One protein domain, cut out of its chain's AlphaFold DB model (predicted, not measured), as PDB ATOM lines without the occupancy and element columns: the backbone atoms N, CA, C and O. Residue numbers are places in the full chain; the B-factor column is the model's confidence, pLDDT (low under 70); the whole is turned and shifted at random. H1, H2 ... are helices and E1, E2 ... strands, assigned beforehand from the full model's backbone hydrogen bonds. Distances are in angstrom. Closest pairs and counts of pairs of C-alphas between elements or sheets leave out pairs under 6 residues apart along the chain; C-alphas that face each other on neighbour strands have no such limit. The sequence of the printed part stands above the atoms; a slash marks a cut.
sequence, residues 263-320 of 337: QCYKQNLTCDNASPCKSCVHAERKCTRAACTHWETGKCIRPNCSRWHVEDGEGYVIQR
ATOM      1  N   GLN A 263     383.110 310.109 445.926       93.56
ATOM      2  CA  GLN A 263     382.632 309.690 447.243       93.56
ATOM      3  C   GLN A 263     382.540 308.169 447.355       93.56
ATOM      4  O   GLN A 263     383.114 307.593 448.279       93.56
ATOM      5  N   CYS A 264     381.922 307.510 446.370       94.44
ATOM      6  CA  CYS A 264     381.856 306.050 446.332       94.44
ATOM      7  C   CYS A 264     383.260 305.435 446.268       94.44
ATOM      8  O   CYS A 264     383.549 304.492 446.999       94.44
ATOM      9  N   TYR A 265     384.174 306.022 445.487       93.00
ATOM     10  CA  TYR A 265     385.565 305.566 445.417       93.00
ATOM     11  C   TYR A 265     386.307 305.700 446.757       93.00
ATOM     12  O   TYR A 265     387.053 304.803 447.143       93.00
ATOM     13  N   LYS A 266     386.108 306.804 447.491       91.06
ATOM     14  CA  LYS A 266     386.742 307.025 448.804       91.06
ATOM     15  C   LYS A 266     386.248 306.057 449.875       91.06
ATOM     16  O   LYS A 266     387.035 305.698 450.752       91.06
ATOM     17  N   GLN A 267     384.972 305.686 449.812       90.94
ATOM     18  CA  GLN A 267     384.287 304.851 450.800       90.94
ATOM     19  C   GLN A 267     384.191 303.372 450.394       90.94
ATOM     20  O   GLN A 267     383.604 302.591 451.130       90.94
ATOM     21  N   ASN A 268     384.758 302.985 449.243       89.94
ATOM     22  CA  ASN A 268     384.621 301.646 448.654       89.94
ATOM     23  C   ASN A 268     383.151 301.193 448.495       89.94
ATOM     24  O   ASN A 268     382.832 300.026 448.703       89.94
ATOM     25  N   LEU A 269     382.258 302.114 448.119       92.12
ATOM     26  CA  LEU A 269     380.857 301.808 447.814       92.12
ATOM     27  C   LEU A 269     380.679 301.464 446.329       92.12
ATOM     28  O   LEU A 269     381.365 302.018 445.463       92.12
ATOM     29  N   THR A 270     379.708 300.605 446.027       93.00
ATOM     30  CA  THR A 270     379.315 300.275 444.652       93.00
ATOM     31  C   THR A 270     378.573 301.454 444.017       93.00
ATOM     32  O   THR A 270     377.497 301.831 444.469       93.00
ATOM     33  N   CYS A 271     379.142 302.048 442.964       94.00
ATOM     34  CA  CYS A 271     378.528 303.162 442.238       94.00
ATOM     35  C   CYS A 271     377.716 302.643 441.043       94.00
ATOM     36  O   CYS A 271     378.244 301.910 440.211       94.00
ATOM     37  N   ASP A 272     376.454 303.060 440.930       93.88
ATOM     38  CA  ASP A 272     375.521 302.670 439.859       93.88
ATOM     39  C   ASP A 272     375.646 303.517 438.576       93.88
ATOM     40  O   ASP A 272     374.847 303.385 437.653       93.88
ATOM     41  N   ASN A 273     376.644 304.400 438.512       89.56
ATOM     42  CA  ASN A 273     376.901 305.338 437.420       89.56
ATOM     43  C   ASN A 273     375.751 306.301 437.053       89.56
ATOM     44  O   ASN A 273     375.889 307.024 436.056       89.56
ATOM     45  N   ALA A 274     374.675 306.393 437.835       90.56
ATOM     46  CA  ALA A 274     373.650 307.410 437.617       90.56
ATOM     47  C   ALA A 274     374.198 308.817 437.938       90.56
ATOM     48  O   ALA A 274     375.238 308.969 438.596       90.56
ATOM     49  N   SER A 275     373.528 309.851 437.424       88.62
ATOM     50  CA  SER A 275     373.815 311.245 437.767       88.62
ATOM     51  C   SER A 275     372.568 311.907 438.350       88.62
ATOM     52  O   SER A 275     371.655 312.224 437.588       88.62
ATOM     53  N   PRO A 276     372.500 312.105 439.679       93.69
ATOM     54  CA  PRO A 276     373.409 311.598 440.724       93.69
ATOM     55  C   PRO A 276     373.300 310.071 440.953       93.69
ATOM     56  O   PRO A 276     372.293 309.459 440.606       93.69
ATOM     57  N   CYS A 277     374.324 309.443 441.553       95.38
ATOM     58  CA  CYS A 277     374.290 308.012 441.896       95.38
ATOM     59  C   CYS A 277     373.411 307.735 443.129       95.38
ATOM     60  O   CYS A 277     373.391 308.553 444.053       95.38
ATOM     61  N   LYS A 278     372.735 306.573 443.199       96.50
ATOM     62  CA  LYS A 278     371.822 306.232 444.318       96.50
ATOM     63  C   LYS A 278     372.466 306.381 445.696       96.50
ATOM     64  O   LYS A 278     371.859 306.947 446.598       96.50
ATOM     65  N   SER A 279     373.712 305.934 445.860       95.44
ATOM     66  CA  SER A 279     374.431 306.049 447.135       95.44
ATOM     67  C   SER A 279     374.663 307.503 447.555       95.44
ATOM     68  O   SER A 279     374.562 307.817 448.736       95.44
ATOM     69  N   CYS A 280     374.950 308.404 446.608       95.31
ATOM     70  CA  CYS A 280     375.082 309.830 446.910       95.31
ATOM     71  C   CYS A 280     373.730 310.485 447.200       95.31
ATOM     72  O   CYS A 280     373.684 311.351 448.067       95.31
ATOM     73  N   VAL A 281     372.652 310.057 446.529       96.56
ATOM     74  CA  VAL A 281     371.285 310.529 446.810       96.56
ATOM     75  C   VAL A 281     370.863 310.150 448.227       96.56
ATOM     76  O   VAL A 281     370.465 311.022 448.985       96.56
ATOM     77  N   HIS A 282     371.023 308.883 448.619       95.56
ATOM     78  CA  HIS A 282     370.680 308.421 449.969       95.56
ATOM     79  C   HIS A 282     371.519 309.068 451.071       95.56
ATOM     80  O   HIS A 282     371.047 309.217 452.190       95.56
ATOM     81  N   ALA A 283     372.766 309.428 450.770       93.62
ATOM     82  CA  ALA A 283     373.636 310.120 451.713       93.62
ATOM     83  C   ALA A 283     373.449 311.647 451.705       93.62
ATOM     84  O   ALA A 283     374.177 312.317 452.434       93.62
ATOM     85  N   GLU A 284     372.571 312.185 450.848       94.00
ATOM     86  CA  GLU A 284     372.357 313.624 450.636       94.00
ATOM     87  C   GLU A 284     373.659 314.383 450.305       94.00
ATOM     88  O   GLU A 284     373.915 315.499 450.753       94.00
ATOM     89  N   ARG A 285     374.536 313.768 449.498       91.94
ATOM     90  CA  ARG A 285     375.839 314.340 449.112       91.94
ATOM     91  C   ARG A 285     375.907 314.654 447.628       91.94
ATOM     92  O   ARG A 285     375.394 313.922 446.783       91.94
ATOM     93  N   LYS A 286     376.684 315.687 447.287       91.81
ATOM     94  CA  LYS A 286     377.005 316.022 445.892       91.81
ATOM     95  C   LYS A 286     377.776 314.874 445.224       91.81
ATOM     96  O   LYS A 286     378.864 314.491 445.662       91.81
ATOM     97  N   CYS A 287     377.212 314.338 444.143       94.88
ATOM     98  CA  CYS A 287     377.814 313.278 443.342       94.88
ATOM     99  C   CYS A 287     378.779 313.873 442.308       94.88
ATOM    100  O   CYS A 287     378.370 314.236 441.207       94.88
ATOM    101  N   THR A 288     380.066 313.959 442.649       94.69
ATOM    102  CA  THR A 288     381.109 314.461 441.740       94.69
ATOM    103  C   THR A 288     382.015 313.342 441.237       94.69
ATOM    104  O   THR A 288     382.304 312.379 441.955       94.69
ATOM    105  N   ARG A 289     382.482 313.450 439.991       93.69
ATOM    106  CA  ARG A 289     383.424 312.500 439.371       93.69
ATOM    107  C   ARG A 289     384.759 313.171 439.095       93.69
ATOM    108  O   ARG A 289     384.810 314.349 438.762       93.69
ATOM    109  N   ALA A 290     385.845 312.417 439.242       93.12
ATOM    110  CA  ALA A 290     387.183 312.927 438.966       93.12
ATOM    111  C   ALA A 290     387.483 312.847 437.466       93.12
ATOM    112  O   ALA A 290     387.377 311.764 436.883       93.12
ATOM    113  N   ALA A 291     387.918 313.959 436.871       93.56
ATOM    114  CA  ALA A 291     388.422 313.976 435.500       93.56
ATOM    115  C   ALA A 291     389.723 313.160 435.372       93.56
ATOM    116  O   ALA A 291     390.590 313.159 436.262       93.56
ATOM    117  N   CYS A 292     389.884 312.447 434.256       94.12
ATOM    118  CA  CYS A 292     391.127 311.756 433.945       94.12
ATOM    119  C   CYS A 292     392.164 312.723 433.352       94.12
ATOM    120  O   CYS A 292     392.136 313.039 432.167       94.12
ATOM    121  N   THR A 293     393.153 313.121 434.152       93.62
ATOM    122  CA  THR A 293     394.252 314.008 433.715       93.62
ATOM    123  C   THR A 293     395.101 313.411 432.588       93.62
ATOM    124  O   THR A 293     395.675 314.124 431.769       93.62
ATOM    125  N   HIS A 294     395.203 312.080 432.528       94.44
ATOM    126  CA  HIS A 294     395.921 311.400 431.452       94.44
ATOM    127  C   HIS A 294     395.112 311.346 430.157       94.44
ATOM    128  O   HIS A 294     395.703 311.221 429.093       94.44
ATOM    129  N   TRP A 295     393.782 311.430 430.227       94.12
ATOM    130  CA  TRP A 295     392.944 311.424 429.034       94.12
ATOM    131  C   TRP A 295     392.999 312.767 428.311       94.12
ATOM    132  O   TRP A 295     393.250 312.783 427.114       94.12
ATOM    133  N   GLU A 296     392.904 313.884 429.043       87.56
ATOM    134  CA  GLU A 296     393.053 315.235 428.465       87.56
ATOM    135  C   GLU A 296     394.396 315.420 427.733       87.56
ATOM    136  O   GLU A 296     394.491 316.176 426.777       87.56
ATOM    137  N   THR A 297     395.438 314.694 428.151       92.12
ATOM    138  CA  THR A 297     396.767 314.722 427.515       92.12
ATOM    139  C   THR A 297     396.966 313.660 426.425       92.12
ATOM    140  O   THR A 297     398.070 313.547 425.897       92.12
ATOM    141  N   GLY A 298     395.949 312.847 426.119       93.31
ATOM    142  CA  GLY A 298     396.028 311.746 425.148       93.31
ATOM    143  C   GLY A 298     396.884 310.550 425.596       93.31
ATOM    144  O   GLY A 298     397.260 309.715 424.782       93.31
ATOM    145  N   LYS A 299     397.231 310.455 426.887       95.81
ATOM    146  CA  LYS A 299     398.148 309.443 427.454       95.81
ATOM    147  C   LYS A 299     397.449 308.328 428.236       95.81
ATOM    148  O   LYS A 299     398.114 307.430 428.754       95.81
ATOM    149  N   CYS A 300     396.131 308.386 428.414       95.31
ATOM    150  CA  CYS A 300     395.412 307.366 429.172       95.31
ATOM    151  C   CYS A 300     395.201 306.113 428.313       95.31
ATOM    152  O   CYS A 300     394.298 306.054 427.489       95.31
ATOM    153  N   ILE A 301     396.016 305.091 428.566       94.19
ATOM    154  CA  ILE A 301     395.963 303.785 427.889       94.19
ATOM    155  C   ILE A 301     394.996 302.787 428.545       94.19
ATOM    156  O   ILE A 301     394.923 301.634 428.134       94.19
ATOM    157  N   ARG A 302     394.301 303.176 429.624       91.50
ATOM    158  CA  ARG A 302     393.478 302.246 430.411       91.50
ATOM    159  C   ARG A 302     392.107 302.070 429.748       91.50
ATOM    160  O   ARG A 302     391.322 303.020 429.792       91.50
ATOM    161  N   PRO A 303     391.761 300.873 429.232       85.31
ATOM    162  CA  PRO A 303     390.476 300.643 428.566       85.31
ATOM    163  C   PRO A 303     389.284 300.719 429.531       85.31
ATOM    164  O   PRO A 303     388.174 300.998 429.092       85.31
ATOM    165  N   ASN A 304     389.519 300.564 430.840       87.94
ATOM    166  CA  ASN A 304     388.526 300.692 431.911       87.94
ATOM    167  C   ASN A 304     388.970 301.711 432.974       87.94
ATOM    168  O   ASN A 304     389.091 301.397 434.157       87.94
ATOM    169  N   CYS A 305     389.307 302.932 432.554       91.19
ATOM    170  CA  CYS A 305     389.689 303.990 433.487       91.19
ATOM    171  C   CYS A 305     388.536 304.325 434.451       91.19
ATOM    172  O   CYS A 305     387.468 304.737 434.030       91.19
ATOM    173  N   SER A 306     388.744 304.237 435.764       89.94
ATOM    174  CA  SER A 306     387.698 304.582 436.744       89.94
ATOM    175  C   SER A 306     387.404 306.091 436.844       89.94
ATOM    176  O   SER A 306     386.621 306.509 437.694       89.94
ATOM    177  N   ARG A 307     388.092 306.921 436.049       92.25
ATOM    178  CA  ARG A 307     387.946 308.380 435.991       92.25
ATOM    179  C   ARG A 307     387.220 308.770 434.709       92.25
ATOM    180  O   ARG A 307     387.377 308.097 433.699       92.25
ATOM    181  N   TRP A 308     386.490 309.878 434.762       94.62
ATOM    182  CA  TRP A 308     385.680 310.358 433.644       94.62
ATOM    183  C   TRP A 308     386.551 310.850 432.479       94.62
ATOM    184  O   TRP A 308     387.550 311.551 432.694       94.62
ATOM    185  N   HIS A 309     386.171 310.453 431.268       94.12
ATOM    186  CA  HIS A 309     386.685 310.900 429.977       94.12
ATOM    187  C   HIS A 309     385.585 311.680 429.241       94.12
ATOM    188  O   HIS A 309     384.404 311.430 429.456       94.12
ATOM    189  N   VAL A 310     385.956 312.581 428.326       91.31
ATOM    190  CA  VAL A 310     384.975 313.377 427.556       91.31
ATOM    191  C   VAL A 310     384.022 312.511 426.717       91.31
ATOM    192  O   VAL A 310     382.856 312.849 426.560       91.31
ATOM    193  N   GLU A 311     384.487 311.347 426.256       90.12
ATOM    194  CA  GLU A 311     383.689 310.375 425.493       90.12
ATOM    195  C   GLU A 311     382.586 309.704 426.323       90.12
ATOM    196  O   GLU A 311     381.632 309.166 425.765       90.12
ATOM    197  N   ASP A 312     382.694 309.736 427.654       87.00
ATOM    198  CA  ASP A 312     381.723 309.100 428.545       87.00
ATOM    199  C   ASP A 312     380.390 309.880 428.626       87.00
ATOM    200  O   ASP A 312     379.437 309.412 429.258       87.00
ATOM    201  N   GLY A 313     380.317 311.053 427.986       83.06
ATOM    202  CA  GLY A 313     379.110 311.856 427.818       83.06
ATOM    203  C   GLY A 313     378.934 312.980 428.839       83.06
ATOM    204  O   GLY A 313     379.594 313.048 429.884       83.06
ATOM    205  N   GLU A 314     378.003 313.869 428.504       76.88
ATOM    206  CA  GLU A 314     377.564 314.994 429.324       76.88
ATOM    207  C   GLU A 314     376.502 314.534 430.331       76.88
ATOM    208  O   GLU A 314     375.694 313.647 430.056       76.88
ATOM    209  N   GLY A 315     376.509 315.112 431.531       77.50
ATOM    210  CA  GLY A 315     375.517 314.799 432.566       77.50
ATOM    211  C   GLY A 315     376.099 314.596 433.956       77.50
ATOM    212  O   GLY A 315     375.342 314.484 434.915       77.50
ATOM    213  N   TYR A 316     377.422 314.576 434.108       84.06
ATOM    214  CA  TYR A 316     378.082 314.459 435.406       84.06
ATOM    215  C   TYR A 316     378.678 315.787 435.857       84.06
ATOM    216  O   TYR A 316     379.246 316.527 435.059       84.06
ATOM    217  N   VAL A 317     378.642 316.048 437.165       87.31
ATOM    218  CA  VAL A 317     379.428 317.136 437.753       87.31
ATOM    219  C   VAL A 317     380.884 316.677 437.838       87.31
ATOM    220  O   VAL A 317     381.245 315.828 438.664       87.31
ATOM    221  N   ILE A 318     381.717 317.210 436.946       90.19
ATOM    222  CA  ILE A 318     383.129 316.851 436.830       90.19
ATOM    223  C   ILE A 318     383.981 317.772 437.697       90.19
ATOM    224  O   ILE A 318     383.840 318.990 437.667       90.19
ATOM    225  N   GLN A 319     384.904 317.185 438.457       90.38
ATOM    226  CA  GLN A 319     385.860 317.921 439.273       90.38
ATOM    227  C   GLN A 319     387.293 317.540 438.887       90.38
ATOM    228  O   GLN A 319     387.667 316.361 438.875       90.38
ATOM    229  N   ARG A 320     388.127 318.550 438.612       86.69
ATOM    230  CA  ARG A 320     389.580 318.395 438.439       86.69
ATOM    231  C   ARG A 320     390.251 318.255 439.802       86.69
ATOM    232  O   ARG A 320     390.892 319.164 440.310       86.69
TER     233      ARG A 320
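Overview. This is residues 263 to 320 of the 337 residues of an uncharacterized protein of Melanomma pulvis-pyrius CBS 109.77 (UniProt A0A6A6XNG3). Expect little regular structure: an elongated body of loops, with the short strands E1 and E2 side by side in its middle, H2 near one end and H3 near the other. The loop of residues 297 to 316 folds back from H3 to E2. The printed part has 58 residues, 20 in named elements, ordered H1, H2, E1, H3, E2; the class is mixed, the sheet parallel. It is only just compact, close to loose (radius of gyration of the C-alphas 11.9 A), spanning 36 by 22 by 17 A.

Along the chain. Find E1, residues 288 to 290, 6.9 A long, from C-alpha 288 at (381.109, 314.461, 441.740). E2, residues 317 to 319, 6.7 A, ends at (385.860, 317.921, 439.273). H1 is residues 263 to 267, H2 278 to 282, both 6.2 A; H3 is 293 to 296, 5.5 A.

Arrangement. E1 and E2 are parallel at 43 degrees; look at N 289 and O 317, 3.0 A. E1, H3, E2 form a strand-helix-strand unit, parallel neighbours with a helix between, its crossover right-handed. H1 and H2 only just touch, with 3 pairs of C-alphas within 8 A, the closest Cys 264 and Ser 279, 7.5 A; H3 is apart from both. Every O i to N i+4 pair is within hydrogen-bond range in H1 and H2; H3 is too short for one.

Size, cuts and confidence. The C-alphas of His 282 and Gly 298 are farthest apart, 35.6 A. The printed part has no cut; the H3 to E2 link is long. No printed residue is under 70 in pLDDT.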